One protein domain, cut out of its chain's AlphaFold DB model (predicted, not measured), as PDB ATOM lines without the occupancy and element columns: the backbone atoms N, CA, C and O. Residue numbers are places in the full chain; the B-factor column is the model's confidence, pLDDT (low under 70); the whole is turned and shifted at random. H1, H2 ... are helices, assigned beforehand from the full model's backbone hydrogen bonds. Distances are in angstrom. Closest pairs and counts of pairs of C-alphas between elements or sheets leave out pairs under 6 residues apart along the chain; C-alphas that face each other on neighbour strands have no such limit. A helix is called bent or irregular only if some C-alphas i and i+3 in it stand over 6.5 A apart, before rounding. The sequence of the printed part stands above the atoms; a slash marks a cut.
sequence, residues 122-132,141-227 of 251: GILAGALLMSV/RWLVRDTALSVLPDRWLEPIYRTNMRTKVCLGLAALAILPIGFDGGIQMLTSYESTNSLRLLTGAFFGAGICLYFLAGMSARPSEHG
ATOM      1  N   GLY A 122     -27.435  -8.844 -33.955       98.56
ATOM      2  CA  GLY A 122     -28.688  -9.040 -34.680       98.56
ATOM      3  C   GLY A 122     -28.448  -9.477 -36.122       98.56
ATOM      4  O   GLY A 122     -28.982 -10.501 -36.543       98.56
ATOM      5  N   ILE A 123     -27.595  -8.763 -36.860       98.56
ATOM      6  CA  ILE A 123     -27.248  -9.078 -38.257       98.56
ATOM      7  C   ILE A 123     -26.699 -10.505 -38.383       98.56
ATOM      8  O   ILE A 123     -27.187 -11.278 -39.212       98.56
ATOM      9  N   LEU A 124     -25.734 -10.889 -37.546       98.56
ATOM     10  CA  LEU A 124     -25.149 -12.231 -37.561       98.56
ATOM     11  C   LEU A 124     -26.181 -13.310 -37.202       98.56
ATOM     12  O   LEU A 124     -26.252 -14.337 -37.880       98.56
ATOM     13  N   ALA A 125     -27.019 -13.074 -36.188       98.75
ATOM     14  CA  ALA A 125     -28.066 -14.006 -35.773       98.75
ATOM     15  C   ALA A 125     -29.151 -14.185 -36.849       98.75
ATOM     16  O   ALA A 125     -29.541 -15.314 -37.158       98.75
ATOM     17  N   GLY A 126     -29.603 -13.092 -37.466       98.81
ATOM     18  CA  GLY A 126     -30.570 -13.117 -38.564       98.81
ATOM     19  C   GLY A 126     -30.028 -13.830 -39.802       98.81
ATOM     20  O   GLY A 126     -30.712 -14.673 -40.388       98.81
ATOM     21  N   ALA A 127     -28.772 -13.556 -40.165       98.88
ATOM     22  CA  ALA A 127     -28.092 -14.248 -41.255       98.88
ATOM     23  C   ALA A 127     -27.947 -15.751 -40.966       98.88
ATOM     24  O   ALA A 127     -28.237 -16.583 -41.830       98.88
ATOM     25  N   LEU A 128     -27.559 -16.119 -39.739       98.88
ATOM     26  CA  LEU A 128     -27.458 -17.515 -39.324       98.88
ATOM     27  C   LEU A 128     -28.814 -18.216 -39.451       98.88
ATOM     28  O   LEU A 128     -28.901 -19.242 -40.125       98.88
ATOM     29  N   LEU A 129     -29.878 -17.637 -38.890       98.81
ATOM     30  CA  LEU A 129     -31.227 -18.194 -38.973       98.81
ATOM     31  C   LEU A 129     -31.663 -18.404 -40.430       98.81
ATOM     32  O   LEU A 129     -32.127 -19.488 -40.785       98.81
ATOM     33  N   MET A 130     -31.465 -17.405 -41.295       98.81
ATOM     34  CA  MET A 130     -31.815 -17.534 -42.710       98.81
ATOM     35  C   MET A 130     -30.995 -18.619 -43.414       98.81
ATOM     36  O   MET A 130     -31.551 -19.395 -44.187       98.81
ATOM     37  N   SER A 131     -29.694 -18.728 -43.136       98.81
ATOM     38  CA  SER A 131     -28.856 -19.777 -43.730       98.81
ATOM     39  C   SER A 131     -29.298 -21.190 -43.330       98.81
ATOM     40  O   SER A 131     -29.296 -22.104 -44.162       98.81
ATOM     41  N   VAL A 132     -29.771 -21.359 -42.091       98.69
ATOM     42  CA  VAL A 132     -30.361 -22.613 -41.613       98.69
ATOM     43  C   VAL A 132     -31.675 -22.887 -42.347       98.69
ATOM     44  O   VAL A 132     -31.854 -23.977 -42.887       98.69
ATOM     45  N   ARG A 141     -33.788 -22.283 -58.553       95.00
ATOM     46  CA  ARG A 141     -34.866 -21.978 -59.507       95.00
ATOM     47  C   ARG A 141     -34.415 -21.050 -60.628       95.00
ATOM     48  O   ARG A 141     -35.193 -20.218 -61.089       95.00
ATOM     49  N   TRP A 142     -33.155 -21.184 -61.050       94.31
ATOM     50  CA  TRP A 142     -32.528 -20.470 -62.169       94.31
ATOM     51  C   TRP A 142     -32.289 -18.975 -61.950       94.31
ATOM     52  O   TRP A 142     -31.166 -18.502 -62.089       94.31
ATOM     53  N   LEU A 143     -33.326 -18.221 -61.592       94.81
ATOM     54  CA  LEU A 143     -33.234 -16.804 -61.264       94.81
ATOM     55  C   LEU A 143     -32.967 -16.633 -59.768       94.81
ATOM     56  O   LEU A 143     -33.521 -17.362 -58.941       94.81
ATOM     57  N   VAL A 144     -32.172 -15.620 -59.403       96.88
ATOM     58  CA  VAL A 144     -31.903 -15.277 -57.992       96.88
ATOM     59  C   VAL A 144     -33.207 -15.015 -57.243       96.88
ATOM     60  O   VAL A 144     -33.398 -15.520 -56.146       96.88
ATOM     61  N   ARG A 145     -34.145 -14.298 -57.868       96.19
ATOM     62  CA  ARG A 145     -35.476 -14.013 -57.318       96.19
ATOM     63  C   ARG A 145     -36.245 -15.290 -56.963       96.19
ATOM     64  O   ARG A 145     -36.714 -15.445 -55.842       96.19
ATOM     65  N   ASP A 146     -36.373 -16.201 -57.919       96.31
ATOM     66  CA  ASP A 146     -37.131 -17.442 -57.752       96.31
ATOM     67  C   ASP A 146     -36.429 -18.394 -56.762       96.31
ATOM     68  O   ASP A 146     -37.083 -19.060 -55.958       96.31
ATOM     69  N   THR A 147     -35.092 -18.395 -56.755       97.38
ATOM     70  CA  THR A 147     -34.263 -19.123 -55.782       97.38
ATOM     71  C   THR A 147     -34.421 -18.538 -54.377       97.38
ATOM     72  O   THR A 147     -34.572 -19.292 -53.423       97.38
ATOM     73  N   ALA A 148     -34.472 -17.214 -54.220       98.06
ATOM     74  CA  ALA A 148     -34.739 -16.569 -52.936       98.06
ATOM     75  C   ALA A 148     -36.139 -16.930 -52.421       98.06
ATOM     76  O   ALA A 148     -36.288 -17.331 -51.272       98.06
ATOM     77  N   LEU A 149     -37.163 -16.897 -53.279       97.69
ATOM     78  CA  LEU A 149     -38.528 -17.274 -52.895       97.69
ATOM     79  C   LEU A 149     -38.667 -18.742 -52.472       97.69
ATOM     80  O   LEU A 149     -39.623 -19.066 -51.775       97.69
ATOM     81  N   SER A 150     -37.732 -19.625 -52.843       97.00
ATOM     82  CA  SER A 150     -37.797 -21.056 -52.498       97.00
ATOM     83  C   SER A 150     -37.803 -21.344 -50.992       97.00
ATOM     84  O   SER A 150     -38.269 -22.404 -50.580       97.00
ATOM     85  N   VAL A 151     -37.373 -20.391 -50.158       97.25
ATOM     86  CA  VAL A 151     -37.486 -20.522 -48.698       97.25
ATOM     87  C   VAL A 151     -38.940 -20.536 -48.220       97.25
ATOM     88  O   VAL A 151     -39.226 -21.075 -47.151       97.25
ATOM     89  N   LEU A 152     -39.883 -20.011 -49.008       96.69
ATOM     90  CA  LEU A 152     -41.312 -20.034 -48.700       96.69
ATOM     91  C   LEU A 152     -41.969 -21.351 -49.165       96.69
ATOM     92  O   LEU A 152     -41.506 -21.983 -50.113       96.69
ATOM     93  N   PRO A 153     -43.051 -21.814 -48.515       95.31
ATOM     94  CA  PRO A 153     -43.805 -22.985 -48.968       95.31
ATOM     95  C   PRO A 153     -44.410 -22.815 -50.367       95.31
ATOM     96  O   PRO A 153     -45.007 -21.782 -50.659       95.31
ATOM     97  N   ASP A 154     -44.358 -23.864 -51.195       93.81
ATOM     98  CA  ASP A 154     -44.862 -23.810 -52.579       93.81
ATOM     99  C   ASP A 154     -46.354 -23.456 -52.659       93.81
ATOM    100  O   ASP A 154     -46.747 -22.678 -53.525       93.81
ATOM    101  N   ARG A 155     -47.157 -23.901 -51.681       94.56
ATOM    102  CA  ARG A 155     -48.574 -23.514 -51.530       94.56
ATOM    103  C   ARG A 155     -48.804 -22.000 -51.405       94.56
ATOM    104  O   ARG A 155     -49.858 -21.512 -51.782       94.56
ATOM    105  N   TRP A 156     -47.846 -21.253 -50.852       95.44
ATOM    106  CA  TRP A 156     -47.929 -19.789 -50.740       95.44
ATOM    107  C   TRP A 156     -47.426 -19.108 -52.011       95.44
ATOM    108  O   TRP A 156     -47.863 -18.009 -52.344       95.44
ATOM    109  N   LEU A 157     -46.512 -19.762 -52.727       96.06
ATOM    110  CA  LEU A 157     -45.931 -19.241 -53.955       96.06
ATOM    111  C   LEU A 157     -46.844 -19.431 -55.165       96.06
ATOM    112  O   LEU A 157     -46.817 -18.594 -56.058       96.06
ATOM    113  N   GLU A 158     -47.672 -20.472 -55.208       94.75
ATOM    114  CA  GLU A 158     -48.592 -20.726 -56.323       94.75
ATOM    115  C   GLU A 158     -49.383 -19.483 -56.793       94.75
ATOM    116  O   GLU A 158     -49.243 -19.116 -57.966       94.75
ATOM    117  N   PRO A 159     -50.138 -18.764 -55.939       95.62
ATOM    118  CA  PRO A 159     -50.858 -17.566 -56.376       95.62
ATOM    119  C   PRO A 159     -49.917 -16.447 -56.850       95.62
ATOM    120  O   PRO A 159     -50.233 -15.743 -57.810       95.62
ATOM    121  N   ILE A 160     -48.734 -16.308 -56.242       95.50
ATOM    122  CA  ILE A 160     -47.723 -15.301 -56.606       95.50
ATOM    123  C   ILE A 160     -47.161 -15.576 -58.005       95.50
ATOM    124  O   ILE A 160     -46.924 -14.649 -58.783       95.50
ATOM    125  N   TYR A 161     -46.940 -16.850 -58.331       94.62
ATOM    126  CA  TYR A 161     -46.453 -17.273 -59.638       94.62
ATOM    127  C   TYR A 161     -47.539 -17.137 -60.709       94.62
ATOM    128  O   TYR A 161     -47.259 -16.581 -61.771       94.62
ATOM    129  N   ARG A 162     -48.782 -17.546 -60.416       93.44
ATOM    130  CA  ARG A 162     -49.921 -17.434 -61.348       93.44
ATOM    131  C   ARG A 162     -50.272 -15.988 -61.701       93.44
ATOM    132  O   ARG A 162     -50.586 -15.704 -62.848       93.44
ATOM    133  N   THR A 163     -50.175 -15.070 -60.742       93.12
ATOM    134  CA  THR A 163     -50.458 -13.632 -60.944       93.12
ATOM    135  C   THR A 163     -49.219 -12.811 -61.326       93.12
ATOM    136  O   THR A 163     -49.278 -11.585 -61.396       93.12
ATOM    137  N   ASN A 164     -48.074 -13.466 -61.561       91.75
ATOM    138  CA  ASN A 164     -46.790 -12.840 -61.891       91.75
ATOM    139  C   ASN A 164     -46.336 -11.740 -60.897       91.75
ATOM    140  O   ASN A 164     -45.640 -10.791 -61.256       91.75
ATOM    141  N   MET A 165     -46.674 -11.883 -59.611       95.62
ATOM    142  CA  MET A 165     -46.325 -10.928 -58.547       95.62
ATOM    143  C   MET A 165     -44.929 -11.146 -57.941       95.62
ATOM    144  O   MET A 165     -44.526 -10.415 -57.038       95.62
ATOM    145  N   ARG A 166     -44.162 -12.120 -58.447       95.38
ATOM    146  CA  ARG A 166     -42.850 -12.543 -57.914       95.38
ATOM    147  C   ARG A 166     -41.902 -11.377 -57.632       95.38
ATOM    148  O   ARG A 166     -41.315 -11.310 -56.559       95.38
ATOM    149  N   THR A 167     -41.756 -10.449 -58.584       95.44
ATOM    150  CA  THR A 167     -40.862  -9.290 -58.423       95.44
ATOM    151  C   THR A 167     -41.337  -8.376 -57.299       95.44
ATOM    152  O   THR A 167     -40.525  -7.980 -56.472       95.44
ATOM    153  N   LYS A 168     -42.645  -8.097 -57.216       97.06
ATOM    154  CA  LYS A 168     -43.220  -7.261 -56.152       97.06
ATOM    155  C   LYS A 168     -43.005  -7.888 -54.775       97.06
ATOM    156  O   LYS A 168     -42.601  -7.191 -53.856       97.06
ATOM    157  N   VAL A 169     -43.205  -9.202 -54.649       96.81
ATOM    158  CA  VAL A 169     -42.969  -9.925 -53.389       96.81
ATOM    159  C   VAL A 169     -41.497  -9.872 -52.994       96.81
ATOM    160  O   VAL A 169     -41.193  -9.574 -51.846       96.81
ATOM    161  N   CYS A 170     -40.573 -10.088 -53.930       96.69
ATOM    162  CA  CYS A 170     -39.148  -9.953 -53.632       96.69
ATOM    163  C   CYS A 170     -38.756  -8.527 -53.239       96.69
ATOM    164  O   CYS A 170     -38.018  -8.364 -52.276       96.69
ATOM    165  N   LEU A 171     -39.273  -7.498 -53.913       96.31
ATOM    166  CA  LEU A 171     -39.055  -6.113 -53.487       96.31
ATOM    167  C   LEU A 171     -39.634  -5.855 -52.089       96.31
ATOM    168  O   LEU A 171     -38.989  -5.193 -51.287       96.31
ATOM    169  N   GLY A 172     -40.793  -6.435 -51.767       97.50
ATOM    170  CA  GLY A 172     -41.378  -6.382 -50.427       97.50
ATOM    171  C   GLY A 172     -40.504  -7.053 -49.363       97.50
ATOM    172  O   GLY A 172     -40.302  -6.480 -48.298       97.50
ATOM    173  N   LEU A 173     -39.929  -8.226 -49.652       96.94
ATOM    174  CA  LEU A 173     -38.988  -8.905 -48.750       96.94
ATOM    175  C   LEU A 173     -37.694  -8.101 -48.561       96.94
ATOM    176  O   LEU A 173     -37.209  -7.986 -47.439       96.94
ATOM    177  N   ALA A 174     -37.155  -7.515 -49.633       97.00
ATOM    178  CA  ALA A 174     -35.994  -6.631 -49.552       97.00
ATOM    179  C   ALA A 174     -36.302  -5.372 -48.724       97.00
ATOM    180  O   ALA A 174     -35.515  -4.997 -47.858       97.00
ATOM    181  N   ALA A 175     -37.471  -4.758 -48.930       97.94
ATOM    182  CA  ALA A 175     -37.922  -3.616 -48.144       97.94
ATOM    183  C   ALA A 175     -38.096  -3.981 -46.662       97.94
ATOM    184  O   ALA A 175     -37.627  -3.243 -45.801       97.94
ATOM    185  N   LEU A 176     -38.684  -5.139 -46.350       97.19
ATOM    186  CA  LEU A 176     -38.816  -5.632 -44.974       97.19
ATOM    187  C   LEU A 176     -37.454  -5.858 -44.301       97.19
ATOM    188  O   LEU A 176     -37.334  -5.658 -43.098       97.19
ATOM    189  N   ALA A 177     -36.429  -6.252 -45.056       97.69
ATOM    190  CA  ALA A 177     -35.082  -6.415 -44.523       97.69
ATOM    191  C   ALA A 177     -34.357  -5.075 -44.301       97.69
ATOM    192  O   ALA A 177     -33.625  -4.927 -43.327       97.69
ATOM    193  N   ILE A 178     -34.539  -4.102 -45.199       98.00
ATOM    194  CA  ILE A 178     -33.742  -2.863 -45.230       98.00
ATOM    195  C   ILE A 178     -34.403  -1.722 -44.454       98.00
ATOM    196  O   ILE A 178     -33.725  -0.993 -43.733       98.00
ATOM    197  N   LEU A 179     -35.717  -1.535 -44.588       97.69
ATOM    198  CA  LEU A 179     -36.399  -0.376 -44.012       97.69
ATOM    199  C   LEU A 179     -36.326  -0.323 -42.479       97.69
ATOM    200  O   LEU A 179     -36.083   0.769 -41.974       97.69
ATOM    201  N   PRO A 180     -36.460  -1.430 -41.715       97.44
ATOM    202  CA  PRO A 180     -36.379  -1.355 -40.258       97.44
ATOM    203  C   PRO A 180     -35.039  -0.806 -39.763       97.44
ATOM    204  O   PRO A 180     -35.025   0.113 -38.951       97.44
ATOM    205  N   ILE A 181     -33.916  -1.318 -40.278       96.50
ATOM    206  CA  ILE A 181     -32.574  -0.843 -39.902       96.50
ATOM    207  C   ILE A 181     -32.290   0.558 -40.454       96.50
ATOM    208  O   ILE A 181     -31.658   1.364 -39.773       96.50
ATOM    209  N   GLY A 182     -32.787   0.861 -41.658       95.75
ATOM    210  CA  GLY A 182     -32.639   2.164 -42.297       95.75
ATOM    211  C   GLY A 182     -33.373   3.270 -41.542       95.75
ATOM    212  O   GLY A 182     -32.805   4.337 -41.337       95.75
ATOM    213  N   PHE A 183     -34.595   3.012 -41.071       96.19
ATOM    214  CA  PHE A 183     -35.334   3.960 -40.241       96.19
ATOM    215  C   PHE A 183     -34.754   4.059 -38.835       96.19
ATOM    216  O   PHE A 183     -34.511   5.164 -38.372       96.19
ATOM    217  N   ASP A 184     -34.469   2.936 -38.180       94.94
ATOM    218  CA  ASP A 184     -33.903   2.924 -36.827       94.94
ATOM    219  C   ASP A 184     -32.551   3.657 -36.761       94.94
ATOM    220  O   ASP A 184     -32.373   4.591 -35.984       94.94
ATOM    221  N   GLY A 185     -31.601   3.298 -37.631       89.44
ATOM    222  CA  GLY A 185     -30.312   3.987 -37.719       89.44
ATOM    223  C   GLY A 185     -30.415   5.402 -38.288       89.44
ATOM    224  O   GLY A 185     -29.795   6.316 -37.753       89.44
ATOM    225  N   GLY A 186     -31.197   5.597 -39.350       90.56
ATOM    226  CA  GLY A 186     -31.301   6.881 -40.042       90.56
ATOM    227  C   GLY A 186     -31.999   7.962 -39.220       90.56
ATOM    228  O   GLY A 186     -31.535   9.096 -39.199       90.56
ATOM    229  N   ILE A 187     -33.069   7.627 -38.492       92.62
ATOM    230  CA  ILE A 187     -33.750   8.577 -37.598       92.62
ATOM    231  C   ILE A 187     -32.833   8.952 -36.433       92.62
ATOM    232  O   ILE A 187     -32.740  10.133 -36.100       92.62
ATOM    233  N   GLN A 188     -32.113   7.981 -35.861       90.56
ATOM    234  CA  GLN A 188     -31.128   8.245 -34.808       90.56
ATOM    235  C   GLN A 188     -30.007   9.182 -35.294       90.56
ATOM    236  O   GLN A 188     -29.550  10.034 -34.545       90.56
ATOM    237  N   MET A 189     -29.589   9.096 -36.562       86.56
ATOM    238  CA  MET A 189     -28.589  10.021 -37.120       86.56
ATOM    239  C   MET A 189     -29.093  11.462 -37.296       86.56
ATOM    240  O   MET A 189     -28.277  12.377 -37.383       86.56
ATOM    241  N   LEU A 190     -30.409  11.670 -37.404       90.00
ATOM    242  CA  LEU A 190     -31.011  12.965 -37.749       90.00
ATOM    243  C   LEU A 190     -31.715  13.654 -36.572       90.00
ATOM    244  O   LEU A 190     -32.120  14.808 -36.698       90.00
ATOM    245  N   THR A 191     -31.915  12.959 -35.454       92.00
ATOM    246  CA  THR A 191     -32.743  13.429 -34.336       92.00
ATOM    247  C   THR A 191     -32.111  13.075 -32.990       92.00
ATOM    248  O   THR A 191     -31.081  12.416 -32.935       92.00
ATOM    249  N   SER A 192     -32.736  13.489 -31.885       91.06
ATOM    250  CA  SER A 192     -32.353  13.080 -30.525       91.06
ATOM    251  C   SER A 192     -32.856  11.684 -30.132       91.06
ATOM    252  O   SER A 192     -32.694  11.271 -28.984       91.06
ATOM    253  N   TYR A 193     -33.519  10.977 -31.049       91.56
ATOM    254  CA  TYR A 193     -33.966   9.610 -30.830       91.56
ATOM    255  C   TYR A 193     -32.770   8.672 -30.668       91.56
ATOM    256  O   TYR A 193     -31.913   8.604 -31.543       91.56
ATOM    257  N   GLU A 194     -32.770   7.878 -29.601       90.69
ATOM    258  CA  GLU A 194     -31.785   6.826 -29.379       90.69
ATOM    259  C   GLU A 194     -32.444   5.451 -29.450       90.69
ATOM    260  O   GLU A 194     -33.430   5.167 -28.763       90.69
ATOM    261  N   SER A 195     -31.885   4.578 -30.288       92.81
ATOM    262  CA  SER A 195     -32.365   3.207 -30.403       92.81
ATOM    263  C   SER A 195     -32.128   2.435 -29.102       92.81
ATOM    264  O   SER A 195     -31.180   2.682 -28.357       92.81
ATOM    265  N   THR A 196     -32.985   1.460 -28.819       95.25
ATOM    266  CA  THR A 196     -32.797   0.549 -27.681       95.25
ATOM    267  C   THR A 196     -32.058  -0.701 -28.137       95.25
ATOM    268  O   THR A 196     -32.160  -1.103 -29.294       95.25
ATOM    269  N   ASN A 197     -31.354  -1.385 -27.231       95.62
ATOM    270  CA  ASN A 197     -30.639  -2.618 -27.584       95.62
ATOM    271  C   ASN A 197     -31.566  -3.691 -28.183       95.62
ATOM    272  O   ASN A 197     -31.194  -4.344 -29.157       95.62
ATOM    273  N   SER A 198     -32.800  -3.818 -27.688       96.56
ATOM    274  CA  SER A 198     -33.797  -4.736 -28.254       96.56
ATOM    275  C   SER A 198     -34.182  -4.369 -29.688       96.56
ATOM    276  O   SER A 198     -34.282  -5.251 -30.543       96.56
ATOM    277  N   LEU A 199     -34.369  -3.077 -29.974       96.75
ATOM    278  CA  LEU A 199     -34.692  -2.630 -31.325       96.75
ATOM    279  C   LEU A 199     -33.499  -2.803 -32.269       96.75
ATOM    280  O   LEU A 199     -33.684  -3.348 -33.353       96.75
ATOM    281  N   ARG A 200     -32.281  -2.455 -31.832       97.12
ATOM    282  CA  ARG A 200     -31.033  -2.689 -32.582       97.12
ATOM    283  C   ARG A 200     -30.876  -4.153 -32.977       97.12
ATOM    284  O   ARG A 200     -30.549  -4.444 -34.127       97.12
ATOM    285  N   LEU A 201     -31.128  -5.065 -32.036       98.12
ATOM    286  CA  LEU A 201     -31.074  -6.505 -32.274       98.12
ATOM    287  C   LEU A 201     -32.099  -6.926 -33.335       98.12
ATOM    288  O   LEU A 201     -31.760  -7.650 -34.270       98.12
ATOM    289  N   LEU A 202     -33.345  -6.457 -33.209       98.12
ATOM    290  CA  LEU A 202     -34.439  -6.820 -34.107       98.12
ATOM    291  C   LEU A 202     -34.226  -6.284 -35.529       98.12
ATOM    292  O   LEU A 202     -34.343  -7.037 -36.497       98.12
ATOM    293  N   THR A 203     -33.899  -4.999 -35.669       98.06
ATOM    294  CA  THR A 203     -33.674  -4.360 -36.973       98.06
ATOM    295  C   THR A 203     -32.444  -4.944 -37.664       98.06
ATOM    296  O   THR A 203     -32.500  -5.249 -38.857       98.06
ATOM    297  N   GLY A 204     -31.380  -5.214 -36.900       98.19
ATOM    298  CA  GLY A 204     -30.215  -5.966 -37.357       98.19
ATOM    299  C   GLY A 204     -30.579  -7.364 -37.860       98.19
ATOM    300  O   GLY A 204     -30.171  -7.744 -38.955       98.19
ATOM    301  N   ALA A 205     -31.400  -8.116 -37.120       98.75
ATOM    302  CA  ALA A 205     -31.808  -9.467 -37.507       98.75
ATOM    303  C   ALA A 205     -32.602  -9.512 -38.818       98.75
ATOM    304  O   ALA A 205     -32.330 -10.372 -39.660       98.75
ATOM    305  N   PHE A 206     -33.529  -8.575 -39.040       98.56
ATOM    306  CA  PHE A 206     -34.232  -8.470 -40.324       98.56
ATOM    307  C   PHE A 206     -33.270  -8.197 -41.482       98.56
ATOM    308  O   PHE A 206     -33.341  -8.871 -42.514       98.56
ATOM    309  N   PHE A 207     -32.339  -7.261 -41.292       98.62
ATOM    310  CA  PHE A 207     -31.346  -6.926 -42.307       98.62
ATOM    311  C   PHE A 207     -30.429  -8.110 -42.628       98.62
ATOM    312  O   PHE A 207     -30.296  -8.494 -43.792       98.62
ATOM    313  N   GLY A 208     -29.869  -8.747 -41.596       98.62
ATOM    314  CA  GLY A 208     -29.009  -9.922 -41.718       98.62
ATOM    315  C   GLY A 208     -29.694 -11.102 -42.406       98.62
ATOM    316  O   GLY A 208     -29.118 -11.724 -43.301       98.62
ATOM    317  N   ALA A 209     -30.951 -11.382 -42.054       98.81
ATOM    318  CA  ALA A 209     -31.735 -12.421 -42.713       98.81
ATOM    319  C   ALA A 209     -31.947 -12.113 -44.205       98.81
ATOM    320  O   ALA A 209     -31.753 -12.988 -45.049       98.81
ATOM    321  N   GLY A 210     -32.301 -10.872 -44.551       98.50
ATOM    322  CA  GLY A 210     -32.525 -10.467 -45.939       98.50
ATOM    323  C   GLY A 210     -31.265 -10.529 -46.800       98.50
ATOM    324  O   GLY A 210     -31.280 -11.154 -47.862       98.50
ATOM    325  N   ILE A 211     -30.158  -9.932 -46.346       98.31
ATOM    326  CA  ILE A 211     -28.904  -9.937 -47.116       98.31
ATOM    327  C   ILE A 211     -28.368 -11.364 -47.294       98.31
ATOM    328  O   ILE A 211     -27.947 -11.735 -48.392       98.31
ATOM    329  N   CYS A 212     -28.477 -12.207 -46.259       98.75
ATOM    330  CA  CYS A 212     -28.087 -13.611 -46.338       98.75
ATOM    331  C   CYS A 212     -28.958 -14.393 -47.332       98.75
ATOM    332  O   CYS A 212     -28.424 -15.163 -48.131       98.75
ATOM    333  N   LEU A 213     -30.277 -14.157 -47.354       98.75
ATOM    334  CA  LEU A 213     -31.182 -14.785 -48.322       98.75
ATOM    335  C   LEU A 213     -30.743 -14.511 -49.766       98.75
ATOM    336  O   LEU A 213     -30.631 -15.442 -50.566       98.75
ATOM    337  N   TYR A 214     -30.474 -13.247 -50.101       98.38
ATOM    338  CA  TYR A 214     -30.061 -12.871 -51.454       98.38
ATOM    339  C   TYR A 214     -28.658 -13.367 -51.804       98.38
ATOM    340  O   TYR A 214     -28.449 -13.825 -52.929       98.38
ATOM    341  N   PHE A 215     -27.724 -13.355 -50.850       98.44
ATOM    342  CA  PHE A 215     -26.397 -13.945 -51.029       98.44
ATOM    343  C   PHE A 215     -26.488 -15.444 -51.358       98.44
ATOM    344  O   PHE A 215     -25.962 -15.899 -52.376       98.44
ATOM    345  N   LEU A 216     -27.218 -16.214 -50.548       98.62
ATOM    346  CA  LEU A 216     -27.400 -17.655 -50.745       98.62
ATOM    347  C   LEU A 216     -28.119 -17.966 -52.056       98.62
ATOM    348  O   LEU A 216     -27.731 -18.895 -52.773       98.62
ATOM    349  N   ALA A 217     -29.133 -17.170 -52.400       98.31
ATOM    350  CA  ALA A 217     -29.841 -17.297 -53.661       98.31
ATOM    351  C   ALA A 217     -28.926 -17.018 -54.861       98.31
ATOM    352  O   ALA A 217     -28.915 -17.811 -55.800       98.31
ATOM    353  N   GLY A 218     -28.109 -15.963 -54.815       98.06
ATOM    354  CA  GLY A 218     -27.130 -15.642 -55.860       98.06
ATOM    355  C   GLY A 218     -26.082 -16.739 -56.042       98.06
ATOM    356  O   GLY A 218     -25.787 -17.151 -57.160       98.06
ATOM    357  N   MET A 219     -25.593 -17.303 -54.938       97.44
ATOM    358  CA  MET A 219     -24.635 -18.411 -54.965       97.44
ATOM    359  C   MET A 219     -25.240 -19.723 -55.481       97.44
ATOM    360  O   MET A 219     -24.497 -20.605 -55.930       97.44
ATOM    361  N   SER A 220     -26.564 -19.874 -55.416       97.38
ATOM    362  CA  SER A 220     -27.281 -21.113 -55.734       97.38
ATOM    363  C   SER A 220     -27.973 -21.101 -57.096       97.38
ATOM    364  O   SER A 220     -28.134 -22.169 -57.681       97.38
ATOM    365  N   ALA A 221     -28.358 -19.929 -57.602       95.94
ATOM    366  CA  ALA A 221     -29.022 -19.744 -58.886       95.94
ATOM    367  C   ALA A 221     -28.044 -20.021 -60.041       95.94
ATOM    368  O   ALA A 221     -27.273 -19.154 -60.447       95.94
ATOM    369  N   ARG A 222     -28.038 -21.261 -60.544       94.56
ATOM    370  CA  ARG A 222     -27.118 -21.708 -61.600       94.56
ATOM    371  C   ARG A 222     -27.862 -22.418 -62.733       94.56
ATOM    372  O   ARG A 222     -28.334 -23.533 -62.512       94.56
ATOM    373  N   PRO A 223     -27.901 -21.840 -63.947       92.44
ATOM    374  CA  PRO A 223     -28.446 -22.496 -65.140       92.44
ATOM    375  C   PRO A 223     -27.773 -23.827 -65.504       92.44
ATOM    376  O   PRO A 223     -28.418 -24.723 -66.040       92.44
ATOM    377  N   SER A 224     -26.483 -23.975 -65.188       91.94
ATOM    378  CA  SER A 224     -25.698 -25.173 -65.516       91.94
ATOM    379  C   SER A 224     -26.202 -26.443 -64.828       91.94
ATOM    380  O   SER A 224     -26.051 -27.530 -65.368       91.94
ATOM    381  N   GLU A 225     -26.827 -26.320 -63.652       90.56
ATOM    382  CA  GLU A 225     -27.414 -27.458 -62.920       90.56
ATOM    383  C   GLU A 225     -28.696 -27.983 -63.590       90.56
ATOM    384  O   GLU A 225     -29.182 -29.049 -63.237       90.56
ATOM    385  N   HIS A 226     -29.226 -27.237 -64.564       90.88
ATOM    386  CA  HIS A 226     -30.423 -27.560 -65.342       90.88
ATOM    387  C   HIS A 226     -30.083 -27.803 -66.819       90.88
ATOM    388  O   HIS A 226     -30.913 -27.592 -67.698       90.88
ATOM    389  N   GLY A 227     -28.827 -28.152 -67.131       90.81
ATOM    390  CA  GLY A 227     -28.380 -28.390 -68.509       90.81
ATOM    391  C   GLY A 227     -28.502 -27.172 -69.434       90.81
ATOM    392  O   GLY A 227     -28.558 -27.333 -70.647       90.81
TER     393      GLY A 227
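This is residues 122 to 132 and 141 to 227 of the 251 residues of an uncharacterized protein of Euryarchaeota archaeon (UniProt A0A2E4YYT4). Two long helices, H5 and the bent H4, run opposite ways and cross near the bend of H4, spreading apart on both sides of the crossing. H1 packs on the side of H5 away from H4, the short H2 sits in the gap between the first arm of H4 and the last part of H5, H3 lies near the beginning of that arm, and H6 lies past the end of H5, touching no helix. The printed part has 98 residues with six named helices, H1 to H6 in order along the chain, and no named strand; its class is all helix. It is loose, with a radius of gyration of the C-alphas of 15.8 A, and its outline is a rod spanning 55 by 27 by 21 A, with H6 towards one end and the link from H4 to H5 at the other.

Start at H1, residues 122 to 132, and look for the hub, H5, residues 197 to 220, which touches three other helices. H1 and H5 touch, run the same way at a steep tilt of 39 degrees, and come closest at the C-alphas of Ile 123 and Gly 208, 4.0 A apart. Go on to H2, residues 144 to 149: it touches H5 at residues 213 to 220 alone, closest at the C-alphas of Ala 148 and Ala 217, 5.0 A apart, at a steep tilt of 56 degrees, opposite ways. Next comes H3, residues 154 to 162, which touches no helix. H4, residues 166 to 190, was assigned as one helix by its hydrogen bonds but is bent: C-alphas 177 and 180 are 6.7 A apart, and its arms, H4a, residues 166 to 177, and H4b, residues 180 to 190, stand at a steep tilt of 48 degrees. H2 touches H4a at residues 166 to 170 alone, about perpendicular at 78 degrees, with the C-alphas of Arg 145 and Cys 170 closest at 6.6 A. H3 and H4a are close but not clearly touching; their closest C-alphas, those of Ile 160 and Arg 166, are 5.8 A apart. H4a touches H5 with residues 173 to 177 alone, closest at the C-alphas of Ala 177 and Phe 207, 4.4 A apart; they run opposite ways at a tilt of 36 degrees, only just steep. H4b touches H5 at residues 199 to 207 alone, closest at the C-alphas of Ile 181 and Thr 203, 4.7 A apart, opposite ways at a steep tilt of 52 degrees. The helix packing is mostly crossed: of 5 pairs that touch and have a tilt, 0 are at a shallow one. H6, residues 223 to 226, is apart from H5. In H1, H2, H4a, H4b and H5 every O i to N i+4 pair is within hydrogen-bond range; in H3 3 of 5 are, and H6 is too short for such a pair.

Find C-alpha 122 at (-28.688, -9.040, -34.680); from there H1 runs 15.3 A to C-alpha 132. H2, from Val 144 to Leu 149, measures 8.6 A. H3, from Asp 154 to Arg 162, measures 12.0 A and is irregular, but only just: C-alphas 156 and 159 are 6.7 A apart. H4a runs 16.6 A from C-alpha 166 at (-42.850, -12.543, -57.914), and H4b runs 15.5 A from Pro 180 to Leu 190. H5 runs 33.8 A from Asn 197 to C-alpha 220 at (-27.281, -21.113, -55.734). H6, from Pro 223 to His 226, measures 5.4 A.

Look for the two C-alphas farthest apart, those of Ser 192 and Gly 227, at 56.4 A. Residues 133 to 140 are cut out; C-alphas 132 and 141 are 18.5 A apart across this cut, which lies in the link from H1 to H2. Of the links that are printed whole, H2 to H3, H3 to H4 and H5 to H6 are tight, and H4 to H5, with 6 residues, is short. The mean pLDDT of the printed part is 96.0, and no printed residue is under 70.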